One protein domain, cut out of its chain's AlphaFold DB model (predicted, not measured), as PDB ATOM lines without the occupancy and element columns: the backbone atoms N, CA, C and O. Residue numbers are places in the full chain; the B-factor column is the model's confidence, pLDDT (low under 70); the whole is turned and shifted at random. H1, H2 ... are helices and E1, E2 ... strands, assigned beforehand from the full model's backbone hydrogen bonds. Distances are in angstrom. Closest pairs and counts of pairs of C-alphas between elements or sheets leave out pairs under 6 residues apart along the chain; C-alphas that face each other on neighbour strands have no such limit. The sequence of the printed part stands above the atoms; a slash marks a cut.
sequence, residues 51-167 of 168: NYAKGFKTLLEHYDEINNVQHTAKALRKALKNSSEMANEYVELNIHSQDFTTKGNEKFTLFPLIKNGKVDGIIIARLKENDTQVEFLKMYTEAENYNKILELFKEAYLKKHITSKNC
ATOM      1  N   ASN A  51     -57.724 -22.827 -42.740       93.62
ATOM      2  CA  ASN A  51     -57.347 -24.228 -42.901       93.62
ATOM      3  C   ASN A  51     -55.821 -24.326 -43.007       93.62
ATOM      4  O   ASN A  51     -55.256 -24.164 -44.096       93.62
ATOM      5  N   TYR A  52     -55.153 -24.574 -41.877       95.25
ATOM      6  CA  TYR A  52     -53.691 -24.574 -41.820       95.25
ATOM      7  C   TYR A  52     -53.093 -25.709 -42.649       95.25
ATOM      8  O   TYR A  52     -52.163 -25.464 -43.415       95.25
ATOM      9  N   ALA A  53     -53.676 -26.909 -42.604       96.19
ATOM     10  CA  ALA A  53     -53.231 -28.032 -43.427       96.19
ATOM     11  C   ALA A  53     -53.208 -27.687 -44.931       96.19
ATOM     12  O   ALA A  53     -52.214 -27.931 -45.622       96.19
ATOM     13  N   LYS A  54     -54.272 -27.048 -45.441       96.06
ATOM     14  CA  LYS A  54     -54.350 -26.571 -46.832       96.06
ATOM     15  C   LYS A  54     -53.338 -25.459 -47.112       96.06
ATOM     16  O   LYS A  54     -52.757 -25.435 -48.200       96.06
ATOM     17  N   GLY A  55     -53.116 -24.556 -46.160       96.56
ATOM     18  CA  GLY A  55     -52.116 -23.498 -46.286       96.56
ATOM     19  C   GLY A  55     -50.697 -24.056 -46.404       96.56
ATOM     20  O   GLY A  55     -50.008 -23.753 -47.377       96.56
ATOM     21  N   PHE A  56     -50.297 -24.960 -45.503       97.88
ATOM     22  CA  PHE A  56     -49.003 -25.645 -45.568       97.88
ATOM     23  C   PHE A  56     -48.833 -26.428 -46.868       97.88
ATOM     24  O   PHE A  56     -47.797 -26.309 -47.521       97.88
ATOM     25  N   LYS A  57     -49.869 -27.163 -47.293       98.00
ATOM     26  CA  LYS A  57     -49.865 -27.865 -48.580       98.00
ATOM     27  C   LYS A  57     -49.582 -26.917 -49.742       98.00
ATOM     28  O   LYS A  57     -48.729 -27.209 -50.573       98.00
ATOM     29  N   THR A  58     -50.282 -25.785 -49.782       97.62
ATOM     30  CA  THR A  58     -50.131 -24.785 -50.847       97.62
ATOM     31  C   THR A  58     -48.701 -24.255 -50.903       97.62
ATOM     32  O   THR A  58     -48.127 -24.163 -51.983       97.62
ATOM     33  N   LEU A  59     -48.110 -23.939 -49.748       97.50
ATOM     34  CA  LEU A  59     -46.757 -23.390 -49.688       97.50
ATOM     35  C   LEU A  59     -45.686 -24.412 -50.075       97.50
ATOM     36  O   LEU A  59     -44.792 -24.063 -50.838       97.50
ATOM     37  N   LEU A  60     -45.777 -25.664 -49.610       98.12
ATOM     38  CA  LEU A  60     -44.777 -26.682 -49.951       98.12
ATOM     39  C   LEU A  60     -44.858 -27.099 -51.426       98.12
ATOM     40  O   LEU A  60     -43.829 -27.251 -52.075       98.12
ATOM     41  N   GLU A  61     -46.067 -27.220 -51.985       98.00
ATOM     42  CA  GLU A  61     -46.231 -27.466 -53.425       98.00
ATOM     43  C   GLU A  61     -45.666 -26.312 -54.266       98.00
ATOM     44  O   GLU A  61     -45.037 -26.552 -55.294       98.00
ATOM     45  N   HIS A  62     -45.861 -25.064 -53.833       97.38
ATOM     46  CA  HIS A  62     -45.303 -23.909 -54.532       97.38
ATOM     47  C   HIS A  62     -43.775 -23.837 -54.405       97.38
ATOM     48  O   HIS A  62     -43.086 -23.502 -55.367       97.38
ATOM     49  N   TYR A  63     -43.232 -24.205 -53.242       97.06
ATOM     50  CA  TYR A  63     -41.791 -24.317 -53.033       97.06
ATOM     51  C   TYR A  63     -41.158 -25.357 -53.968       97.06
ATOM     52  O   TYR A  63     -40.149 -25.052 -54.605       97.06
ATOM     53  N   ASP A  64     -41.770 -26.539 -54.103       97.19
ATOM     54  CA  ASP A  64     -41.347 -27.570 -55.063       97.19
ATOM     55  C   ASP A  64     -41.333 -27.035 -56.504       97.19
ATOM     56  O   ASP A  64     -40.398 -27.297 -57.259       97.19
ATOM     57  N   GLU A  65     -42.361 -26.273 -56.894       96.06
ATOM     58  CA  GLU A  65     -42.480 -25.692 -58.234       96.06
ATOM     59  C   GLU A  65     -41.389 -24.659 -58.531       96.06
ATOM     60  O   GLU A  65     -40.813 -24.694 -59.618       96.06
ATOM     61  N   ILE A  66     -41.100 -23.766 -57.579       97.06
ATOM     62  CA  ILE A  66     -40.084 -22.716 -57.730       97.06
ATOM     63  C   ILE A  66     -38.677 -23.315 -57.762       97.06
ATOM     64  O   ILE A  66     -37.859 -22.922 -58.591       97.06
ATOM     65  N   ASN A  67     -38.389 -24.257 -56.863       96.00
ATOM     66  CA  ASN A  67     -37.035 -24.778 -56.667       96.00
ATOM     67  C   ASN A  67     -36.758 -26.055 -57.468       96.00
ATOM     68  O   ASN A  67     -35.649 -26.578 -57.418       96.00
ATOM     69  N   ASN A  68     -37.750 -26.561 -58.209       92.62
ATOM     70  CA  ASN A  68     -37.671 -27.808 -58.968       92.62
ATOM     71  C   ASN A  68     -37.215 -29.006 -58.109       92.62
ATOM     72  O   ASN A  68     -36.387 -29.820 -58.521       92.62
ATOM     73  N   VAL A  69     -37.771 -29.102 -56.902       94.88
ATOM     74  CA  VAL A  69     -37.542 -30.202 -55.953       94.88
ATOM     75  C   VAL A  69     -38.811 -31.042 -55.794       94.88
ATOM     76  O   VAL A  69     -39.867 -30.708 -56.330       94.88
ATOM     77  N   GLN A  70     -38.694 -32.194 -55.131       96.19
ATOM     78  CA  GLN A  70     -39.727 -33.233 -55.130       96.19
ATOM     79  C   GLN A  70     -40.190 -33.610 -53.714       96.19
ATOM     80  O   GLN A  70     -40.298 -34.791 -53.394       96.19
ATOM     81  N   HIS A  71     -40.465 -32.634 -52.842       97.00
ATOM     82  CA  HIS A  71     -40.910 -32.926 -51.474       97.00
ATOM     83  C   HIS A  71     -42.362 -33.406 -51.402       97.00
ATOM     84  O   HIS A  71     -42.754 -34.030 -50.417       97.00
ATOM     85  N   THR A  72     -43.178 -33.133 -52.419       97.38
ATOM     86  CA  THR A  72     -44.605 -33.469 -52.447       97.38
ATOM     87  C   THR A  72     -44.944 -34.548 -53.472       97.38
ATOM     88  O   THR A  72     -44.320 -34.698 -54.524       97.38
ATOM     89  N   ALA A  73     -46.054 -35.251 -53.231       94.12
ATOM     90  CA  ALA A  73     -46.598 -36.214 -54.189       94.12
ATOM     91  C   ALA A  73     -46.973 -35.576 -55.546       94.12
ATOM     92  O   ALA A  73     -47.066 -36.273 -56.559       94.12
ATOM     93  N   LYS A  74     -47.264 -34.268 -55.584       95.06
ATOM     94  CA  LYS A  74     -47.554 -33.536 -56.826       95.06
ATOM     95  C   LYS A  74     -46.287 -33.406 -57.671       95.06
ATOM     96  O   LYS A  74     -46.319 -33.751 -58.853       95.06
ATOM     97  N   ALA A  75     -45.187 -32.982 -57.055       94.56
ATOM     98  CA  ALA A  75     -43.896 -32.851 -57.715       94.56
ATOM     99  C   ALA A  75     -43.346 -34.205 -58.183       94.56
ATOM    100  O   ALA A  75     -42.939 -34.321 -59.338       94.56
ATOM    101  N   LEU A  76     -43.467 -35.260 -57.368       92.69
ATOM    102  CA  LEU A  76     -43.117 -36.625 -57.784       92.69
ATOM    103  C   LEU A  76     -43.874 -37.085 -59.035       92.69
ATOM    104  O   LEU A  76     -43.278 -37.570 -59.993       92.69
ATOM    105  N   ARG A  77     -45.201 -36.899 -59.072       91.38
ATOM    106  CA  ARG A  77     -46.005 -37.264 -60.253       91.38
ATOM    107  C   ARG A  77     -45.600 -36.470 -61.492       91.38
ATOM    108  O   ARG A  77     -45.682 -36.998 -62.599       91.38
ATOM    109  N   LYS A  78     -45.196 -35.208 -61.328       91.81
ATOM    110  CA  LYS A  78     -44.675 -34.379 -62.422       91.81
ATOM    111  C   LYS A  78     -43.333 -34.921 -62.927       91.81
ATOM    112  O   LYS A  78     -43.176 -35.064 -64.135       91.81
ATOM    113  N   ALA A  79     -42.418 -35.287 -62.026       89.75
ATOM    114  CA  ALA A  79     -41.140 -35.906 -62.375       89.75
ATOM    115  C   ALA A  79     -41.333 -37.223 -63.146       89.75
ATOM    116  O   ALA A  79     -40.733 -37.395 -64.203       89.75
ATOM    117  N   LEU A  80     -42.258 -38.083 -62.693       88.38
ATOM    118  CA  LEU A  80     -42.619 -39.327 -63.384       88.38
ATOM    119  C   LEU A  80     -43.080 -39.086 -64.825       88.38
ATOM    120  O   LEU A  80     -42.621 -39.754 -65.748       88.38
ATOM    121  N   LYS A  81     -43.995 -38.127 -65.019       89.19
ATOM    122  CA  LYS A  81     -44.527 -37.776 -66.347       89.19
ATOM    123  C   LYS A  81     -43.447 -37.259 -67.291       89.19
ATOM    124  O   LYS A  81     -43.542 -37.483 -68.490       89.19
ATOM    125  N   ASN A  82     -42.438 -36.591 -66.742       89.12
ATOM    126  CA  ASN A  82     -41.322 -36.035 -67.495       89.12
ATOM    127  C   ASN A  82     -40.137 -37.013 -67.611       89.12
ATOM    128  O   ASN A  82     -39.068 -36.603 -68.047       89.12
ATOM    129  N   SER A  83     -40.307 -38.274 -67.187       82.56
ATOM    130  CA  SER A  83     -39.256 -39.304 -67.167       82.56
ATOM    131  C   SER A  83     -37.976 -38.883 -66.425       82.56
ATOM    132  O   SER A  83     -36.886 -39.352 -66.741       82.56
ATOM    133  N   SER A  84     -38.109 -38.002 -65.432       79.94
ATOM    134  CA  SER A  84     -37.021 -37.602 -64.541       79.94
ATOM    135  C   SER A  84     -36.806 -38.651 -63.453       79.94
ATOM    136  O   SER A  84     -37.738 -39.359 -63.064       79.94
ATOM    137  N   GLU A  85     -35.595 -38.691 -62.895       86.19
ATOM    138  CA  GLU A  85     -35.331 -39.411 -61.651       86.19
ATOM    139  C   GLU A  85     -36.289 -38.926 -60.551       86.19
ATOM    140  O   GLU A  85     -36.520 -37.718 -60.393       86.19
ATOM    141  N   MET A  86     -36.892 -39.882 -59.840       85.81
ATOM    142  CA  MET A  86     -37.857 -39.617 -58.781       85.81
ATOM    143  C   MET A  86     -37.209 -39.746 -57.411       85.81
ATOM    144  O   MET A  86     -36.548 -40.747 -57.127       85.81
ATOM    145  N   ALA A  87     -37.499 -38.797 -56.525       87.31
ATOM    146  CA  ALA A  87     -37.222 -38.987 -55.111       87.31
ATOM    147  C   ALA A  87     -38.011 -40.196 -54.575       87.31
ATOM    148  O   ALA A  87     -39.155 -40.464 -54.950       87.31
ATOM    149  N   ASN A  88     -37.387 -40.946 -53.672       90.50
ATOM    150  CA  ASN A  88     -38.007 -42.096 -53.013       90.50
ATOM    151  C   ASN A  88     -38.770 -41.716 -51.733       90.50
ATOM    152  O   ASN A  88     -39.347 -42.591 -51.081       90.50
ATOM    153  N   GLU A  89     -38.762 -40.430 -51.379       95.38
ATOM    154  CA  GLU A  89     -39.347 -39.861 -50.173       95.38
ATOM    155  C   GLU A  89     -40.211 -38.638 -50.526       95.38
ATOM    156  O   GLU A  89     -39.815 -37.825 -51.357       95.38
ATOM    157  N   TYR A  90     -41.385 -38.504 -49.901       97.19
ATOM    158  CA  TYR A  90     -42.244 -37.319 -50.017       97.19
ATOM    159  C   TYR A  90     -43.185 -37.158 -48.823       97.19
ATOM    160  O   TYR A  90     -43.482 -38.109 -48.103       97.19
ATOM    161  N   VAL A  91     -43.731 -35.958 -48.652       98.19
ATOM    162  CA  VAL A  91     -44.758 -35.642 -47.655       98.19
ATOM    163  C   VAL A  91     -46.156 -35.869 -48.244       98.19
ATOM    164  O   VAL A  91     -46.522 -35.275 -49.265       98.19
ATOM    165  N   GLU A  92     -46.969 -36.720 -47.613       97.12
ATOM    166  CA  GLU A  92     -48.360 -36.958 -48.030       97.12
ATOM    167  C   GLU A  92     -49.299 -35.920 -47.402       97.12
ATOM    168  O   GLU A  92     -49.877 -36.108 -46.338       97.12
ATOM    169  N   LEU A  93     -49.467 -34.801 -48.108       97.19
ATOM    170  CA  LEU A  93     -50.185 -33.614 -47.631       97.19
ATOM    171  C   LEU A  93     -51.719 -33.752 -47.564       97.19
ATOM    172  O   LEU A  93     -52.389 -32.821 -47.124       97.19
ATOM    173  N   ASN A  94     -52.305 -34.868 -48.015       95.62
ATOM    174  CA  ASN A  94     -53.753 -35.105 -47.893       95.62
ATOM    175  C   ASN A  94     -54.113 -36.012 -46.706       95.62
ATOM    176  O   ASN A  94     -55.276 -36.375 -46.553       95.62
ATOM    177  N   ILE A  95     -53.127 -36.420 -45.908       96.50
ATOM    178  CA  ILE A  95     -53.328 -37.075 -44.619       96.50
ATOM    179  C   ILE A  95     -52.629 -36.194 -43.597       96.50
ATOM    180  O   ILE A  95     -51.441 -35.925 -43.730       96.50
ATOM    181  N   HIS A  96     -53.356 -35.720 -42.595       97.56
ATOM    182  CA  HIS A  96     -52.797 -34.804 -41.614       97.56
ATOM    183  C   HIS A  96     -53.486 -34.945 -40.261       97.56
ATOM    184  O   HIS A  96     -54.597 -35.472 -40.163       97.56
ATOM    185  N   SER A  97     -52.814 -34.480 -39.210       96.56
ATOM    186  CA  SER A  97     -53.425 -34.331 -37.892       96.56
ATOM    187  C   SER A  97     -54.449 -33.193 -37.877       96.56
ATOM    188  O   SER A  97     -54.584 -32.424 -38.831       96.56
ATOM    189  N   GLN A  98     -55.139 -33.045 -36.749       94.31
ATOM    190  CA  GLN A  98     -55.768 -31.769 -36.415       94.31
ATOM    191  C   GLN A  98     -54.693 -30.691 -36.222       94.31
ATOM    192  O   GLN A  98     -53.526 -31.007 -35.969       94.31
ATOM    193  N   ASP A  99     -55.099 -29.432 -36.342       93.00
ATOM    194  CA  ASP A  99     -54.216 -28.297 -36.114       93.00
ATOM    195  C   ASP A  99     -54.040 -28.067 -34.613       93.00
ATOM    196  O   ASP A  99     -55.003 -28.046 -33.843       93.00
ATOM    197  N   PHE A 100     -52.798 -27.859 -34.197       91.00
ATOM    198  CA  PHE A 100     -52.451 -27.571 -32.816       91.00
ATOM    199  C   PHE A 100     -51.985 -26.124 -32.683       91.00
ATOM    200  O   PHE A 100     -51.376 -25.562 -33.592       91.00
ATOM    201  N   THR A 101     -52.262 -25.516 -31.531       90.62
ATOM    202  CA  THR A 101     -51.772 -24.177 -31.183       90.62
ATOM    203  C   THR A 101     -50.946 -24.264 -29.907       90.62
ATOM    204  O   THR A 101     -51.441 -24.754 -28.893       90.62
ATOM    205  N   THR A 102     -49.694 -23.801 -29.938       85.00
ATOM    206  CA  THR A 102     -48.869 -23.706 -28.724       85.00
ATOM    207  C   THR A 102     -49.314 -22.532 -27.848       85.00
ATOM    208  O   THR A 102     -50.021 -21.626 -28.289       85.00
ATOM    209  N   LYS A 103     -48.822 -22.481 -26.603       81.75
ATOM    210  CA  LYS A 103     -48.988 -21.303 -25.731       81.75
ATOM    211  C   LYS A 103     -48.393 -20.018 -26.332       81.75
ATOM    212  O   LYS A 103     -48.853 -18.938 -25.993       81.75
ATOM    213  N   GLY A 104     -47.409 -20.140 -27.228       81.38
ATOM    214  CA  GLY A 104     -46.801 -19.029 -27.971       81.38
ATOM    215  C   GLY A 104     -47.548 -18.647 -29.254       81.38
ATOM    216  O   GLY A 104     -46.988 -17.946 -30.086       81.38
ATOM    217  N   ASN A 105     -48.783 -19.130 -29.439       83.69
ATOM    218  CA  ASN A 105     -49.616 -18.920 -30.629       83.69
ATOM    219  C   ASN A 105     -49.030 -19.468 -31.945       83.69
ATOM    220  O   ASN A 105     -49.514 -19.148 -33.028       83.69
ATOM    221  N   GLU A 106     -48.035 -20.347 -31.867       91.44
ATOM    222  CA  GLU A 106     -47.544 -21.056 -33.043       91.44
ATOM    223  C   GLU A 106     -48.531 -22.138 -33.447       91.44
ATOM    224  O   GLU A 106     -49.102 -22.827 -32.593       91.44
ATOM    225  N   LYS A 107     -48.706 -22.304 -34.754       94.19
ATOM    226  CA  LYS A 107     -49.642 -23.270 -35.327       94.19
ATOM    227  C   LYS A 107     -48.854 -24.403 -35.944       94.19
ATOM    228  O   LYS A 107     -47.899 -24.153 -36.676       94.19
ATOM    229  N   PHE A 108     -49.237 -25.640 -35.660       94.44
ATOM    230  CA  PHE A 108     -48.576 -26.790 -36.257       94.44
ATOM    231  C   PHE A 108     -49.559 -27.872 -36.674       94.44
ATOM    232  O   PHE A 108     -50.550 -28.143 -35.997       94.44
ATOM    233  N   THR A 109     -49.237 -28.496 -37.800       97.62
ATOM    234  CA  THR A 109     -49.971 -29.611 -38.392       97.62
ATOM    235  C   THR A 109     -48.961 -30.709 -38.693       97.62
ATOM    236  O   THR A 109     -47.877 -30.445 -39.217       97.62
ATOM    237  N   LEU A 110     -49.297 -31.947 -38.346       98.19
ATOM    238  CA  LEU A 110     -48.441 -33.100 -38.598       98.19
ATOM    239  C   LEU A 110     -48.864 -33.790 -39.892       98.19
ATOM    240  O   LEU A 110     -50.058 -33.971 -40.137       98.19
ATOM    241  N   PHE A 111     -47.884 -34.226 -40.677       98.56
ATOM    242  CA  PHE A 111     -48.074 -34.964 -41.924       98.56
ATOM    243  C   PHE A 111     -47.209 -36.228 -41.932       98.56
ATOM    244  O   PHE A 111     -46.104 -36.207 -41.389       98.56
ATOM    245  N   PRO A 112     -47.640 -37.324 -42.571       98.38
ATOM    246  CA  PRO A 112     -46.782 -38.478 -42.758       98.38
ATOM    247  C   PRO A 112     -45.722 -38.233 -43.830       98.38
ATOM    248  O   PRO A 112     -46.000 -37.720 -44.919       98.38
ATOM    249  N   LEU A 113     -44.509 -38.683 -43.524       98.44
ATOM    250  CA  LEU A 113     -43.419 -38.843 -44.473       98.44
ATOM    251  C   LEU A 113     -43.505 -40.240 -45.081       98.44
ATOM    252  O   LEU A 113     -43.473 -41.244 -44.365       98.44
ATOM    253  N   ILE A 114     -43.626 -40.301 -46.399       97.75
ATOM    254  CA  ILE A 114     -43.670 -41.545 -47.152       97.75
ATOM    255  C   ILE A 114     -42.290 -41.811 -47.719       97.75
ATOM    256  O   ILE A 114     -41.753 -40.963 -48.421       97.75
ATOM    257  N   LYS A 115     -41.762 -43.006 -47.483       96.62
ATOM    258  CA  LYS A 115     -40.521 -43.493 -48.079       96.62
ATOM    259  C   LYS A 115     -40.746 -44.881 -48.645       96.62
ATOM    260  O   LYS A 115     -41.326 -45.739 -47.982       96.62
ATOM    261  N   ASN A 116     -40.328 -45.106 -49.890       93.62
ATOM    262  CA  ASN A 116     -40.521 -46.389 -50.581       93.62
ATOM    263  C   ASN A 116     -41.980 -46.902 -50.506       93.62
ATOM    264  O   ASN A 116     -42.231 -48.092 -50.312       93.62
ATOM    265  N   GLY A 117     -42.953 -45.987 -50.602       92.00
ATOM    266  CA  GLY A 117     -44.386 -46.306 -50.571       92.00
ATOM    267  C   GLY A 117     -44.954 -46.683 -49.197       92.00
ATOM    268  O   GLY A 117     -46.058 -47.220 -49.132       92.00
ATOM    269  N   LYS A 118     -44.232 -46.428 -48.101       95.75
ATOM    270  CA  LYS A 118     -44.688 -46.682 -46.726       95.75
ATOM    271  C   LYS A 118     -44.508 -45.441 -45.863       95.75
ATOM    272  O   LYS A 118     -43.621 -44.638 -46.123       95.75
ATOM    273  N   VAL A 119     -45.333 -45.298 -44.828       97.94
ATOM    274  CA  VAL A 119     -45.137 -44.259 -43.808       97.94
ATOM    275  C   VAL A 119     -43.884 -44.605 -42.996       97.94
ATOM    276  O   VAL A 119     -43.854 -45.647 -42.341       97.94
ATOM    277  N   ASP A 120     -42.873 -43.741 -43.064       97.62
ATOM    278  CA  ASP A 120     -41.542 -43.934 -42.459       97.62
ATOM    279  C   ASP A 120     -41.199 -42.844 -41.431       97.62
ATOM    280  O   ASP A 120     -40.262 -42.980 -40.653       97.62
ATOM    281  N   GLY A 121     -41.987 -41.768 -41.376       98.19
ATOM    282  CA  GLY A 121     -41.782 -40.709 -40.399       98.19
ATOM    283  C   GLY A 121     -42.923 -39.709 -40.322       98.19
ATOM    284  O   GLY A 121     -43.968 -39.863 -40.958       98.19
ATOM    285  N   ILE A 122     -42.697 -38.663 -39.531       98.56
ATOM    286  CA  ILE A 122     -43.648 -37.579 -39.290       98.56
ATOM    287  C   ILE A 122     -42.968 -36.254 -39.622       98.56
ATOM    288  O   ILE A 122     -41.867 -35.975 -39.148       98.56
ATOM    289  N   ILE A 123     -43.638 -35.429 -40.418       98.44
ATOM    290  CA  ILE A 123     -43.268 -34.043 -40.684       98.44
ATOM    291  C   ILE A 123     -44.123 -33.123 -39.825       98.44
ATOM    292  O   ILE A 123     -45.349 -33.213 -39.831       98.44
ATOM    293  N   ILE A 124     -43.466 -32.212 -39.120       97.56
ATOM    294  CA  ILE A 124     -44.073 -31.085 -38.425       97.56
ATOM    295  C   ILE A 124     -44.051 -29.907 -39.392       97.56
ATOM    296  O   ILE A 124     -42.978 -29.390 -39.701       97.56
ATOM    297  N   ALA A 125     -45.219 -29.476 -39.858       97.94
ATOM    298  CA  ALA A 125     -45.361 -28.174 -40.491       97.94
ATOM    299  C   ALA A 125     -45.683 -27.149 -39.405       97.94
ATOM    300  O   ALA A 125     -46.648 -27.331 -38.663       97.94
ATOM    301  N   ARG A 126     -44.868 -26.104 -39.281       96.19
ATOM    302  CA  ARG A 126     -44.967 -25.093 -38.222       96.19
ATOM    303  C   ARG A 126     -45.061 -23.707 -38.834       96.19
ATOM    304  O   ARG A 126     -44.267 -23.361 -39.703       96.19
ATOM    305  N   LEU A 127     -46.010 -22.921 -38.345       95.81
ATOM    306  CA  LEU A 127     -46.155 -21.496 -38.600       95.81
ATOM    307  C   LEU A 127     -45.769 -20.750 -37.322       95.81
ATOM    308  O   LEU A 127     -46.369 -20.973 -36.265       95.81
ATOM    309  N   LYS A 128     -44.754 -19.895 -37.420       92.00
ATOM    310  CA  LYS A 128     -44.190 -19.138 -36.298       92.00
ATOM    311  C   LYS A 128     -43.925 -17.686 -36.692       92.00
ATOM    312  O   LYS A 128     -44.233 -17.275 -37.812       92.00
ATOM    313  N   GLU A 129     -43.399 -16.920 -35.742       88.81
ATOM    314  CA  GLU A 129     -43.127 -15.488 -35.890       88.81
ATOM    315  C   GLU A 129     -44.337 -14.715 -36.424       88.81
ATOM    316  O   GLU A 129     -44.294 -14.092 -37.482       88.81
ATOM    317  N   ASN A 130     -45.464 -14.798 -35.708       85.31
ATOM    318  CA  ASN A 130     -46.704 -14.091 -36.050       85.31
ATOM    319  C   ASN A 130     -47.179 -14.319 -37.499       85.31
ATOM    320  O   ASN A 130     -47.647 -13.393 -38.159       85.31
ATOM    321  N   ASP A 131     -47.092 -15.565 -37.967       88.12
ATOM    322  CA  ASP A 131     -47.536 -16.024 -39.289       88.12
ATOM    323  C   ASP A 131     -46.646 -15.609 -40.473       88.12
ATOM    324  O   ASP A 131     -47.097 -15.575 -41.624       88.12
ATOM    325  N   THR A 132     -45.378 -15.298 -40.203       90.25
ATOM    326  CA  THR A 132     -44.430 -14.795 -41.213       90.25
ATOM    327  C   THR A 132     -43.349 -15.803 -41.587       90.25
ATOM    328  O   THR A 132     -42.692 -15.642 -42.613       90.25
ATOM    329  N   GLN A 133     -43.213 -16.889 -40.821       93.06
ATOM    330  CA  GLN A 133     -42.256 -17.952 -41.106       93.06
ATOM    331  C   GLN A 133     -42.909 -19.333 -41.059       93.06
ATOM    332  O   GLN A 133     -43.643 -19.666 -40.128       93.06
ATOM    333  N   VAL A 134     -42.590 -20.150 -42.065       95.81
ATOM    334  CA  VAL A 134     -43.033 -21.542 -42.186       95.81
ATOM    335  C   VAL A 134     -41.832 -22.471 -42.187       95.81
ATOM    336  O   VAL A 134     -40.853 -22.223 -42.885       95.81
ATOM    337  N   GLU A 135     -41.930 -23.560 -41.432       95.94
ATOM    338  CA  GLU A 135     -40.919 -24.612 -41.374       95.94
ATOM    339  C   GLU A 135     -41.553 -25.989 -41.561       95.94
ATOM    340  O   GLU A 135     -42.658 -26.246 -41.082       95.94
ATOM    341  N   PHE A 136     -40.818 -26.882 -42.224       97.56
ATOM    342  CA  PHE A 136     -41.135 -28.304 -42.324       97.56
ATOM    343  C   PHE A 136     -39.984 -29.092 -41.708       97.56
ATOM    344  O   PHE A 136     -38.867 -29.076 -42.223       97.56
ATOM    345  N   LEU A 137     -40.246 -29.757 -40.587       96.38
ATOM    346  CA  LEU A 137     -39.227 -30.435 -39.788       96.38
ATOM    347  C   LEU A 137     -39.563 -31.919 -39.670       96.38
ATOM    348  O   LEU A 137     -40.717 -32.270 -39.434       96.38
ATOM    349  N   LYS A 138     -38.567 -32.801 -39.781       96.88
ATOM    350  CA  LYS A 138     -38.749 -34.210 -39.405       96.88
ATOM    351  C   LYS A 138     -38.859 -34.290 -37.881       96.88
ATOM    352  O   LYS A 138     -38.010 -33.753 -37.175       96.88
ATOM    353  N   MET A 139     -39.916 -34.920 -37.376       97.12
ATOM    354  CA  MET A 139     -40.071 -35.168 -35.944       97.12
ATOM    355  C   MET A 139     -39.019 -36.181 -35.486       97.12
ATOM    356  O   MET A 139     -38.827 -37.207 -36.139       97.12
ATOM    357  N   TYR A 140     -38.363 -35.899 -34.362       96.62
ATOM    358  CA  TYR A 140     -37.423 -36.826 -33.735       96.62
ATOM    359  C   TYR A 140     -38.127 -38.107 -33.286       96.62
ATOM    360  O   TYR A 140     -39.232 -38.057 -32.746       96.62
ATOM    361  N   THR A 141     -37.467 -39.246 -33.473       96.44
ATOM    362  CA  THR A 141     -37.991 -40.572 -33.120       96.44
ATOM    363  C   THR A 141     -38.176 -40.759 -31.616       96.44
ATOM    364  O   THR A 141     -38.996 -41.564 -31.184       96.44
ATOM    365  N   GLU A 142     -37.444 -39.985 -30.817       96.44
ATOM    366  CA  GLU A 142     -37.481 -39.969 -29.355       96.44
ATOM    367  C   GLU A 142     -38.588 -39.057 -28.807       96.44
ATOM    368  O   GLU A 142     -38.807 -39.021 -27.596       96.44
ATOM    369  N   ALA A 143     -39.272 -38.297 -29.671       94.50
ATOM    370  CA  ALA A 143     -40.336 -37.402 -29.243       94.50
ATOM    371  C   ALA A 143     -41.465 -38.181 -28.556       94.50
ATOM    372  O   ALA A 143     -41.839 -39.290 -28.954       94.50
ATOM    373  N   GLU A 144     -42.046 -37.570 -27.526       93.88
ATOM    374  CA  GLU A 144     -43.170 -38.167 -26.821       93.88
ATOM    375  C   GLU A 144     -44.305 -38.484 -27.807       93.88
ATOM    376  O   GLU A 144     -44.655 -37.674 -28.666       93.88
ATOM    377  N   ASN A 145     -44.891 -39.674 -27.680       94.06
ATOM    378  CA  ASN A 145     -45.964 -40.167 -28.543       94.06
ATOM    379  C   ASN A 145     -45.592 -40.373 -30.027       94.06
ATOM    380  O   ASN A 145     -46.489 -40.728 -30.795       94.06
ATOM    381  N   TYR A 146     -44.317 -40.251 -30.435       97.44
ATOM    382  CA  TYR A 146     -43.879 -40.443 -31.829       97.44
ATOM    383  C   TYR A 146     -44.437 -41.732 -32.445       97.44
ATOM    384  O   TYR A 146     -45.165 -41.691 -33.436       97.44
ATOM    385  N   ASN A 147     -44.181 -42.879 -31.804       97.94
ATOM    386  CA  ASN A 147     -44.628 -44.182 -32.304       97.94
ATOM    387  C   ASN A 147     -46.153 -44.266 -32.426       97.94
ATOM    388  O   ASN A 147     -46.670 -44.789 -33.406       97.94
ATOM    389  N   LYS A 148     -46.889 -43.700 -31.463       97.75
ATOM    390  CA  LYS A 148     -48.355 -43.705 -31.482       97.75
ATOM    391  C   LYS A 148     -48.904 -42.886 -32.650       97.75
ATOM    392  O   LYS A 148     -49.821 -43.333 -33.329       97.75
ATOM    393  N   ILE A 149     -48.340 -41.705 -32.899       97.75
ATOM    394  CA  ILE A 149     -48.735 -40.852 -34.028       97.75
ATOM    395  C   ILE A 149     -48.367 -41.526 -35.357       97.75
ATOM    396  O   ILE A 149     -49.163 -41.514 -36.295       97.75
ATOM    397  N   LEU A 150     -47.191 -42.152 -35.429       98.38
ATOM    398  CA  LEU A 150     -46.726 -42.854 -36.621       98.38
ATOM    399  C   LEU A 150     -47.665 -44.010 -36.995       98.38
ATOM    400  O   LEU A 150     -48.020 -44.145 -38.165       98.38
ATOM    401  N   GLU A 151     -48.103 -44.810 -36.018       98.19
ATOM    402  CA  GLU A 151     -49.075 -45.890 -36.247       98.19
ATOM    403  C   GLU A 151     -50.422 -45.357 -36.757       98.19
ATOM    404  O   GLU A 151     -50.937 -45.859 -37.755       98.19
ATOM    405  N   LEU A 152     -50.943 -44.268 -36.182       98.12
ATOM    406  CA  LEU A 152     -52.175 -43.637 -36.681       98.12
ATOM    407  C   LEU A 152     -52.042 -43.180 -38.140       98.12
ATOM    408  O   LEU A 152     -52.976 -43.316 -38.937       98.12
ATOM    409  N   PHE A 153     -50.875 -42.662 -38.527       98.38
ATOM    410  CA  PHE A 153     -50.627 -42.315 -39.920       98.38
ATOM    411  C   PHE A 153     -50.501 -43.534 -40.832       98.38
ATOM    412  O   PHE A 153     -51.008 -43.486 -41.955       98.38
ATOM    413  N   LYS A 154     -49.876 -44.628 -40.376       98.12
ATOM    414  CA  LYS A 154     -49.840 -45.895 -41.123       98.12
ATOM    415  C   LYS A 154     -51.255 -46.400 -41.394       98.12
ATOM    416  O   LYS A 154     -51.573 -46.714 -42.541       98.12
ATOM    417  N   GLU A 155     -52.119 -46.407 -40.383       97.44
ATOM    418  CA  GLU A 155     -53.525 -46.802 -40.517       97.44
ATOM    419  C   GLU A 155     -54.281 -45.910 -41.510       97.44
ATOM    420  O   GLU A 155     -54.945 -46.408 -42.427       97.44
ATOM    421  N   ALA A 156     -54.147 -44.586 -41.382       96.94
ATOM    422  CA  ALA A 156     -54.793 -43.632 -42.281       96.94
ATOM    423  C   ALA A 156     -54.319 -43.795 -43.737       96.94
ATOM    424  O   ALA A 156     -55.130 -43.754 -44.669       96.94
ATOM    425  N   TYR A 157     -53.018 -44.023 -43.938       96.19
ATOM    426  CA  TYR A 157     -52.425 -44.252 -45.252       96.19
ATOM    427  C   TYR A 157     -52.950 -45.539 -45.890       96.19
ATOM    428  O   TYR A 157     -53.431 -45.520 -47.026       96.19
ATOM    429  N   LEU A 158     -52.954 -46.643 -45.138       94.44
ATOM    430  CA  LEU A 158     -53.508 -47.919 -45.594       94.44
ATOM    431  C   LEU A 158     -54.982 -47.781 -45.981       94.44
ATOM    432  O   LEU A 158     -55.363 -48.192 -47.078       94.44
ATOM    433  N   LYS A 159     -55.803 -47.141 -45.138       93.44
ATOM    434  CA  LYS A 159     -57.229 -46.920 -45.417       93.44
ATOM    435  C   LYS A 159     -57.444 -46.158 -46.725       93.44
ATOM    436  O   LYS A 159     -58.258 -46.574 -47.546       93.44
ATOM    437  N   LYS A 160     -56.697 -45.075 -46.952       90.44
ATOM    438  CA  LYS A 160     -56.782 -44.277 -48.187       90.44
ATOM    439  C   LYS A 160     -56.470 -45.117 -49.432       90.44
ATOM    440  O   LYS A 160     -57.180 -45.019 -50.432       90.44
ATOM    441  N   HIS A 161     -55.440 -45.960 -49.365       83.88
ATOM    442  CA  HIS A 161     -54.996 -46.765 -50.505       83.88
ATOM    443  C   HIS A 161     -55.838 -48.027 -50.745       83.88
ATOM    444  O   HIS A 161     -56.023 -48.410 -51.901       83.88
ATOM    445  N   ILE A 162     -56.408 -48.640 -49.705       79.81
ATOM    446  CA  ILE A 162     -57.350 -49.760 -49.854       79.81
ATOM    447  C   ILE A 162     -58.651 -49.272 -50.498       79.81
ATOM    448  O   ILE A 162     -59.081 -49.837 -51.500       79.81
ATOM    449  N   THR A 163     -59.233 -48.175 -50.002       64.56
ATOM    450  CA  THR A 163     -60.468 -47.612 -50.571       64.56
ATOM    451  C   THR A 163     -60.289 -47.201 -52.036       64.56
ATOM    452  O   THR A 163     -61.201 -47.385 -52.834       64.56
ATOM    453  N   SER A 164     -59.101 -46.723 -52.427       58.94
ATOM    454  CA  SER A 164     -58.826 -46.351 -53.823       58.94
ATOM    455  C   SER A 164     -58.814 -47.528 -54.810       58.94
ATOM    456  O   SER A 164     -59.100 -47.319 -55.985       58.94
ATOM    457  N   LYS A 165     -58.529 -48.759 -54.353       55.28
ATOM    458  CA  LYS A 165     -58.507 -49.960 -55.210       55.28
ATOM    459  C   LYS A 165     -59.891 -50.554 -55.474       55.28
ATOM    460  O   LYS A 165     -60.054 -51.260 -56.457       55.28
ATOM    461  N   ASN A 166     -60.880 -50.258 -54.629       51.50
ATOM    462  CA  ASN A 166     -62.236 -50.805 -54.749       51.50
ATOM    463  C   ASN A 166     -63.168 -49.952 -55.634       51.50
ATOM    464  O   ASN A 166     -64.343 -50.280 -55.770       51.50
ATOM    465  N   CYS A 167     -62.668 -48.855 -56.211       45.06
ATOM    466  CA  CYS A 167     -63.418 -47.971 -57.112       45.06
ATOM    467  C   CYS A 167     -62.793 -47.879 -58.519       45.06
ATOM    468  O   CYS A 167     -63.071 -46.917 -59.232       45.06
TER     469      CYS A 167
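AT A GLANCE: This is residues 51 to 167 of the 168 residues of an uncharacterized protein of Chryseobacterium carnipullorum (UniProt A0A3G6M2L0). A strongly twisted sheet of four strands, curled like part of a barrel, has H1 packed on it with residues 52 to 60 and the long H3 crossing E2 and E3, while H2 only grazes it near E1. Residues 161 to 167, at the far end of H3, stick out. The printed part has 117 residues, in the order H1 H2 E1 E2 E3 E4 H3; the sheet, E1 - E2 - E3 - E4, is antiparallel, a meander in which each strand is the antiparallel neighbour of the one before. The class is mixed, and the whole is compact, with a radius of gyration of the C-alphas of 14.7 A and spans of 45 by 33 by 28 A.

IN THESE COORDINATES: E3, residues 118 to 128, is 29.5 A long, and E2, residues 107 to 115, 25.6 A. E4 is residues 133 to 138 and E1 residues 89 to 91. H3, residues 146 to 165, is 29.2 A long and ends at C-alpha 165 (-58.507, -49.960, -55.210). H1, residues 52 to 67, is 22.3 A long and begins at C-alpha 52 (-53.691, -24.574, -41.820). H2 is residues 73 to 81.

HOW THE PARTS SIT: Hairpin E2 and E3 has N 111 and O 123 at 2.9 A, hairpin E3 and E4 N 124 and O 137 at 2.8 A, and hairpin E1 and E2 N 114 and O 90 at 2.8 A, each within hydrogen-bond range. H3 is on the sheet at a height of 8.2 A, over E2 and E3; the closest C-alphas of H3 and E3 are those of Lys 154 and Val 119, 5.7 A. H1 is on the sheet at 8.6 A height, slantwise to the strands. H1 touches H2 with residues 61 to 65 alone, closest at the C-alphas of Asp 64 and Ala 75, 6.4 A. H1 and H3 are apart. Every O i to N i+4 pair is within hydrogen-bond range in H1 and H2, and 15 of 16 in H3.

THE WHOLE: The C-alphas of Ser 83 and Lys 103, the two farthest apart, are 46.2 A apart. The printed part has no cut. The link from E1 to E2 is long, and its residues 100 to 101 pair with 107 to 108 of E2. Residues 163 to 167 have pLDDT under 70.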